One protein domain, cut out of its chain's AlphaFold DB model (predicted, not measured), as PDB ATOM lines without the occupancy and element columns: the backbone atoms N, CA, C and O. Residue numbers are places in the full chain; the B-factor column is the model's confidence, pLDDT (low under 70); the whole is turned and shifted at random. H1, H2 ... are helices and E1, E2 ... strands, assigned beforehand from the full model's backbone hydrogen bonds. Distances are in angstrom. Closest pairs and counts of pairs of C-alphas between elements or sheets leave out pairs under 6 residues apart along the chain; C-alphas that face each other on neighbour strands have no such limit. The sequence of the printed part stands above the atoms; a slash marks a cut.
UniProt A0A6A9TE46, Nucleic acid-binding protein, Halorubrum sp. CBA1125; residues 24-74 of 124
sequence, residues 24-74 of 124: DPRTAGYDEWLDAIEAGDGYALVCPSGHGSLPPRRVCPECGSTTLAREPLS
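AT A GLANCE: This is residues 24 to 74 of the 124 residues of the protein "Nucleic acid-binding protein" of Halorubrum sp. CBA1125 (UniProt A0A6A9TE46). What is the main picture? Little is regular: a two-strand hairpin, E1 and E2, lies between helix H1 at one end and much of the loop of residues 47 to 68 at the other. What are the parts? The 51 printed residues include H1, E1 and E2 in chain order, 18 residues in named elements, class mixed, sheet antiparallel. The whole is compact, radius of gyration of the C-alphas 10.6 A, and flat, 30 by 26 by 13 A.

IN THESE COORDINATES: Where are the strands? E1, residues 43 to 46, begins at C-alpha 43 (45.373, -34.052, 15.056); E2, residues 69 to 72, spans 10.0 A. Where is the helix? H1, residues 30 to 39, begins at C-alpha 30 (39.295, -27.611, 22.212) and spans 14.2 A.

HOW THE PARTS SIT: How do E1 and E2 pair? This hairpin is antiparallel at 143 degrees, with N 44 and O 71 within hydrogen-bond range, 2.8 A. Where is H1? Its closest C-alphas to E1 are Trp 33 and Tyr 43, 7.4 A; H1 and E2 are apart. Every O i to N i+4 pair in H1 is within range.

THE WHOLE: How large is it? The farthest C-alphas, Ala 39 and Cys 63, are 30.2 A apart. Any cut, long link or low confidence? The printed part has no cut, E1 to E2 is long, and residues 24 to 28 are under 70 pLDDT.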
ATOM      1  N   ASP A  24      38.874 -25.351  29.675       53.34
ATOM      2  CA  ASP A  24      37.808 -26.270  30.136       53.34
ATOM      3  C   ASP A  24      38.422 -27.657  30.433       53.34
ATOM      4  O   ASP A  24      38.826 -28.370  29.507       53.34
ATOM      5  N   PRO A  25      38.438 -28.126  31.697       48.19
ATOM      6  CA  PRO A  25      39.063 -29.394  32.078       48.19
ATOM      7  C   PRO A  25      38.426 -30.633  31.421       48.19
ATOM      8  O   PRO A  25      38.989 -31.729  31.500       48.19
ATOM      9  N   ARG A  26      37.256 -30.491  30.783       54.91
ATOM     10  CA  ARG A  26      36.531 -31.576  30.107       54.91
ATOM     11  C   ARG A  26      36.952 -31.781  28.653       54.91
ATOM     12  O   ARG A  26      36.713 -32.875  28.133       54.91
ATOM     13  N   THR A  27      37.612 -30.807  28.028       58.94
ATOM     14  CA  THR A  27      38.067 -30.903  26.635       58.94
ATOM     15  C   THR A  27      39.579 -30.719  26.574       58.94
ATOM     16  O   THR A  27      40.156 -29.915  27.295       58.94
ATOM     17  N   ALA A  28      40.279 -31.531  25.786       63.81
ATOM     18  CA  ALA A  28      41.741 -31.528  25.749       63.81
ATOM     19  C   ALA A  28      42.308 -30.334  24.944       63.81
ATOM     20  O   ALA A  28      43.026 -30.567  23.977       63.81
ATOM     21  N   GLY A  29      41.966 -29.093  25.323       75.94
ATOM     22  CA  GLY A  29      42.313 -27.882  24.569       75.94
ATOM     23  C   GLY A  29      41.518 -27.802  23.265       75.94
ATOM     24  O   GLY A  29      42.066 -28.012  22.189       75.94
ATOM     25  N   TYR A  30      40.198 -27.606  23.370       84.44
ATOM     26  CA  TYR A  30      39.295 -27.611  22.212       84.44
ATOM     27  C   TYR A  30      39.634 -26.518  21.201       84.44
ATOM     28  O   TYR A  30      39.698 -26.806  20.010       84.44
ATOM     29  N   ASP A  31      39.877 -25.304  21.691       88.06
ATOM     30  CA  ASP A  31      40.121 -24.131  20.852       88.06
ATOM     31  C   ASP A  31      41.466 -24.256  20.126       88.06
ATOM     32  O   ASP A  31      41.495 -24.158  18.905       88.06
ATOM     33  N   GLU A  32      42.538 -24.660  20.827       87.88
ATOM     34  CA  GLU A  32      43.832 -25.014  20.200       87.88
ATOM     35  C   GLU A  32      43.645 -26.055  19.082       87.88
ATOM     36  O   GLU A  32      44.270 -25.985  18.024       87.88
ATOM     37  N   TRP A  33      42.784 -27.050  19.310       91.38
ATOM     38  CA  TRP A  33      42.513 -28.080  18.315       91.38
ATOM     39  C   TRP A  33      41.711 -27.556  17.116       91.38
ATOM     40  O   TRP A  33      41.975 -27.982  15.988       91.38
ATOM     41  N   LEU A  34      40.758 -26.644  17.328       92.19
ATOM     42  CA  LEU A  34      40.038 -25.984  16.240       92.19
ATOM     43  C   LEU A  34      40.981 -25.120  15.397       92.19
ATOM     44  O   LEU A  34      40.971 -25.257  14.173       92.19
ATOM     45  N   ASP A  35      41.844 -24.333  16.038       92.88
ATOM     46  CA  ASP A  35      42.865 -23.527  15.364       92.88
ATOM     47  C   ASP A  35      43.811 -24.412  14.540       92.88
ATOM     48  O   ASP A  35      44.135 -24.100  13.393       92.88
ATOM     49  N   ALA A  36      44.216 -25.565  15.086       92.69
ATOM     50  CA  ALA A  36      45.038 -26.532  14.363       92.69
ATOM     51  C   ALA A  36      44.318 -27.100  13.128       92.69
ATOM     52  O   ALA A  36      44.941 -27.260  12.080       92.69
ATOM     53  N   ILE A  37      43.013 -27.384  13.212       92.75
ATOM     54  CA  ILE A  37      42.222 -27.809  12.046       92.75
ATOM     55  C   ILE A  37      42.148 -26.701  10.997       92.75
ATOM     56  O   ILE A  37      42.336 -26.987   9.815       92.75
ATOM     57  N   GLU A  38      41.894 -25.458  11.406       92.19
ATOM     58  CA  GLU A  38      41.829 -24.319  10.485       92.19
ATOM     59  C   GLU A  38      43.181 -24.067   9.796       92.19
ATOM     60  O   GLU A  38      43.224 -23.758   8.604       92.19
ATOM     61  N   ALA A  39      44.287 -24.296  10.509       93.81
ATOM     62  CA  ALA A  39      45.643 -24.229   9.971       93.81
ATOM     63  C   ALA A  39      46.032 -25.428   9.078       93.81
ATOM     64  O   ALA A  39      47.056 -25.363   8.395       93.81
ATOM     65  N   GLY A  40      45.237 -26.505   9.050       92.50
ATOM     66  CA  GLY A  40      45.549 -27.741   8.321       92.50
ATOM     67  C   GLY A  40      46.490 -28.705   9.059       92.50
ATOM     68  O   GLY A  40      46.889 -29.715   8.493       92.50
ATOM     69  N   ASP A  41      46.797 -28.435  10.328       93.44
ATOM     70  CA  ASP A  41      47.650 -29.248  11.207       93.44
ATOM     71  C   ASP A  41      46.818 -30.048  12.234       93.44
ATOM     72  O   ASP A  41      47.260 -30.359  13.347       93.44
ATOM     73  N   GLY A  42      45.571 -30.372  11.876       92.19
ATOM     74  CA  GLY A  42      44.638 -31.093  12.734       92.19
ATOM     75  C   GLY A  42      45.195 -32.440  13.206       92.19
ATOM     76  O   GLY A  42      45.869 -33.160  12.469       92.19
ATOM     77  N   TYR A  43      44.880 -32.817  14.446       93.44
ATOM     78  CA  TYR A  43      45.373 -34.052  15.056       93.44
ATOM     79  C   TYR A  43      44.287 -34.809  15.829       93.44
ATOM     80  O   TYR A  43      43.267 -34.249  16.240       93.44
ATOM     81  N   ALA A  44      44.537 -36.095  16.072       93.69
ATOM     82  CA  ALA A  44      43.817 -36.933  17.022       93.69
ATOM     83  C   ALA A  44      44.727 -37.325  18.197       93.69
ATOM     84  O   ALA A  44      45.953 -37.296  18.097       93.69
ATOM     85  N   LEU A  45      44.118 -37.715  19.317       94.00
ATOM     86  CA  LEU A  45      44.817 -38.375  20.419       94.00
ATOM     87  C   LEU A  45      44.533 -39.875  20.372       94.00
ATOM     88  O   LEU A  45      43.374 -40.280  20.471       94.00
ATOM     89  N   VAL A  46      45.588 -40.677  20.226       96.12
ATOM     90  CA  VAL A  46      45.512 -42.121  19.975       96.12
ATOM     91  C   VAL A  46      46.173 -42.892  21.112       96.12
ATOM     92  O   VAL A  46      47.264 -42.550  21.577       96.12
ATOM     93  N   CYS A  47      45.491 -43.919  21.617       97.19
ATOM     94  CA  CYS A  47      46.024 -44.771  22.679       97.19
ATOM     95  C   CYS A  47      46.936 -45.883  22.122       97.19
ATOM     96  O   CYS A  47      46.866 -46.194  20.937       97.19
ATOM     97  N   PRO A  48      47.729 -46.578  22.963       97.69
ATOM     98  CA  PRO A  48      48.576 -47.694  22.520       97.69
ATOM     99  C   PRO A  48      47.839 -48.854  21.832       97.69
ATOM    100  O   PRO A  48      48.475 -49.680  21.187       97.69
ATOM    101  N   SER A  49      46.513 -48.947  21.986       96.88
ATOM    102  CA  SER A  49      45.672 -49.929  21.287       96.88
ATOM    103  C   SER A  49      45.180 -49.452  19.912       96.88
ATOM    104  O   SER A  49      44.469 -50.200  19.251       96.88
ATOM    105  N   GLY A  50      45.536 -48.236  19.486       96.12
ATOM    106  CA  GLY A  50      45.175 -47.665  18.185       96.12
ATOM    107  C   GLY A  50      43.832 -46.931  18.141       96.12
ATOM    108  O   GLY A  50      43.426 -46.479  17.076       96.12
ATOM    109  N   HIS A  51      43.124 -46.791  19.266       96.12
ATOM    110  CA  HIS A  51      41.854 -46.060  19.299       96.12
ATOM    111  C   HIS A  51      42.104 -44.552  19.387       96.12
ATOM    112  O   HIS A  51      42.706 -44.084  20.361       96.12
ATOM    113  N   GLY A  52      41.594 -43.803  18.412       93.88
ATOM    114  CA  GLY A  52      41.511 -42.349  18.442       93.88
ATOM    115  C   GLY A  52      40.091 -41.857  18.715       93.88
ATOM    116  O   GLY A  52      39.115 -42.602  18.644       93.88
ATOM    117  N   SER A  53      39.957 -40.567  19.018       91.94
ATOM    118  CA  SER A  53      38.648 -39.910  19.094       91.94
ATOM    119  C   SER A  53      38.738 -38.448  18.681       91.94
ATOM    120  O   SER A  53      39.759 -37.809  18.938       91.94
ATOM    121  N   LEU A  54      37.660 -37.944  18.074       91.56
ATOM    122  CA  LEU A  54      37.452 -36.529  17.779       91.56
ATOM    123  C   LEU A  54      36.125 -36.049  18.403       91.56
ATOM    124  O   LEU A  54      35.130 -36.778  18.330       91.56
ATOM    125  N   PRO A  55      36.078 -34.842  18.990       90.00
ATOM    126  CA  PRO A  55      37.234 -34.008  19.339       90.00
ATOM    127  C   PRO A  55      38.200 -34.729  20.304       90.00
ATOM    128  O   PRO A  55      37.789 -35.700  20.953       90.00
ATOM    129  N   PRO A  56      39.475 -34.307  20.403       89.44
ATOM    130  CA  PRO A  56      40.457 -34.942  21.273       89.44
ATOM    131  C   PRO A  56      40.001 -35.029  22.732       89.44
ATOM    132  O   PRO A  56      39.463 -34.083  23.311       89.44
ATOM    133  N   ARG A  57      40.263 -36.179  23.354       90.56
ATOM    134  CA  ARG A  57      39.934 -36.465  24.757       90.56
ATOM    135  C   ARG A  57      41.189 -36.844  25.526       90.56
ATOM    136  O   ARG A  57      42.094 -37.439  24.959       90.56
ATOM    137  N   ARG A  58      41.222 -36.570  26.835       89.38
ATOM    138  CA  ARG A  58      42.337 -36.972  27.725       89.38
ATOM    139  C   ARG A  58      42.291 -38.452  28.142       89.38
ATOM    140  O   ARG A  58      43.256 -38.957  28.706       89.38
ATOM    141  N   VAL A  59      41.174 -39.137  27.884       93.31
ATOM    142  CA  VAL A  59      40.961 -40.559  28.191       93.31
ATOM    143  C   VAL A  59      40.345 -41.237  26.974       93.31
ATOM    144  O   VAL A  59      39.367 -40.733  26.417       93.31
ATOM    145  N   CYS A  60      40.896 -42.381  26.569       94.25
ATOM    146  CA  CYS A  60      40.357 -43.174  25.471       94.25
ATOM    147  C   CYS A  60      38.932 -43.661  25.807       94.25
ATOM    148  O   CYS A  60      38.768 -44.338  26.826       94.25
ATOM    149  N   PRO A  61      37.915 -43.376  24.971       92.12
ATOM    150  CA  PRO A  61      36.535 -43.778  25.251       92.12
ATOM    151  C   PRO A  61      36.306 -45.291  25.135       92.12
ATOM    152  O   PRO A  61      35.385 -45.806  25.758       92.12
ATOM    153  N   GLU A  62      37.154 -45.997  24.381       95.25
ATOM    154  CA  GLU A  62      37.017 -47.438  24.138       95.25
ATOM    155  C   GLU A  62      37.684 -48.284  25.230       95.25
ATOM    156  O   GLU A  62      37.108 -49.249  25.725       95.25
ATOM    157  N   CYS A  63      38.913 -47.932  25.634       96.50
ATOM    158  CA  CYS A  63      39.706 -48.750  26.563       96.50
ATOM    159  C   CYS A  63      40.089 -48.057  27.880       96.50
ATOM    160  O   CYS A  63      40.697 -48.692  28.740       96.50
ATOM    161  N   GLY A  64      39.777 -46.770  28.056       95.44
ATOM    162  CA  GLY A  64      40.060 -46.024  29.287       95.44
ATOM    163  C   GLY A  64      41.519 -45.592  29.482       95.44
ATOM    164  O   GLY A  64      41.848 -45.024  30.519       95.44
ATOM    165  N   SER A  65      42.407 -45.839  28.511       96.31
ATOM    166  CA  SER A  65      43.806 -45.393  28.580       96.31
ATOM    167  C   SER A  65      43.913 -43.871  28.697       96.31
ATOM    168  O   SER A  65      43.294 -43.146  27.919       96.31
ATOM    169  N   THR A  66      44.753 -43.397  29.616       95.19
ATOM    170  CA  THR A  66      45.157 -41.982  29.735       95.19
ATOM    171  C   THR A  66      46.499 -41.694  29.060       95.19
ATOM    172  O   THR A  66      46.863 -40.538  28.860       95.19
ATOM    173  N   THR A  67      47.232 -42.740  28.670       95.69
ATOM    174  CA  THR A  67      48.405 -42.626  27.803       95.69
ATOM    175  C   THR A  67      47.909 -42.458  26.377       95.69
ATOM    176  O   THR A  67      47.381 -43.413  25.803       95.69
ATOM    177  N   LEU A  68      48.043 -41.250  25.834       94.81
ATOM    178  CA  LEU A  68      47.614 -40.889  24.487       94.81
ATOM    179  C   LEU A  68      48.732 -40.113  23.787       94.81
ATOM    180  O   LEU A  68      49.399 -39.291  24.417       94.81
ATOM    181  N   ALA A  69      48.925 -40.367  22.499       95.00
ATOM    182  CA  ALA A  69      49.869 -39.647  21.651       95.00
ATOM    183  C   ALA A  69      49.116 -38.814  20.607       95.00
ATOM    184  O   ALA A  69      48.059 -39.234  20.137       95.00
ATOM    185  N   ARG A  70      49.651 -37.637  20.252       93.50
ATOM    186  CA  ARG A  70      49.144 -36.850  19.117       93.50
ATOM    187  C   ARG A  70      49.543 -37.547  17.817       93.50
ATOM    188  O   ARG A  70      50.724 -37.815  17.607       93.50
ATOM    189  N   GLU A  71      48.567 -37.793  16.956       94.50
ATOM    190  CA  GLU A  71      48.761 -38.281  15.591       94.50
ATOM    191  C   GLU A  71      48.091 -37.307  14.611       94.50
ATOM    192  O   GLU A  71      46.937 -36.935  14.849       94.50
ATOM    193  N   PRO A  72      48.776 -36.865  13.539       93.75
ATOM    194  CA  PRO A  72      48.172 -36.008  12.523       93.75
ATOM    195  C   PRO A  72      46.950 -36.669  11.884       93.75
ATOM    196  O   PRO A  72      46.936 -37.883  11.664       93.75
ATOM    197  N   LEU A  73      45.931 -35.874  11.565       92.31
ATOM    198  CA  LEU A  73      44.812 -36.351  10.764       92.31
ATOM    199  C   LEU A  73      45.270 -36.583   9.324       92.31
ATOM    200  O   LEU A  73      46.074 -35.835   8.777       92.31
ATOM    201  N   SER A  74      44.757 -37.647   8.715       89.31
ATOM    202  CA  SER A  74      45.001 -37.925   7.305       89.31
ATOM    203  C   SER A  74      44.200 -36.960   6.430       89.31
ATOM    204  O   SER A  74      42.997 -36.800   6.633       89.31
TER     205      SER A  74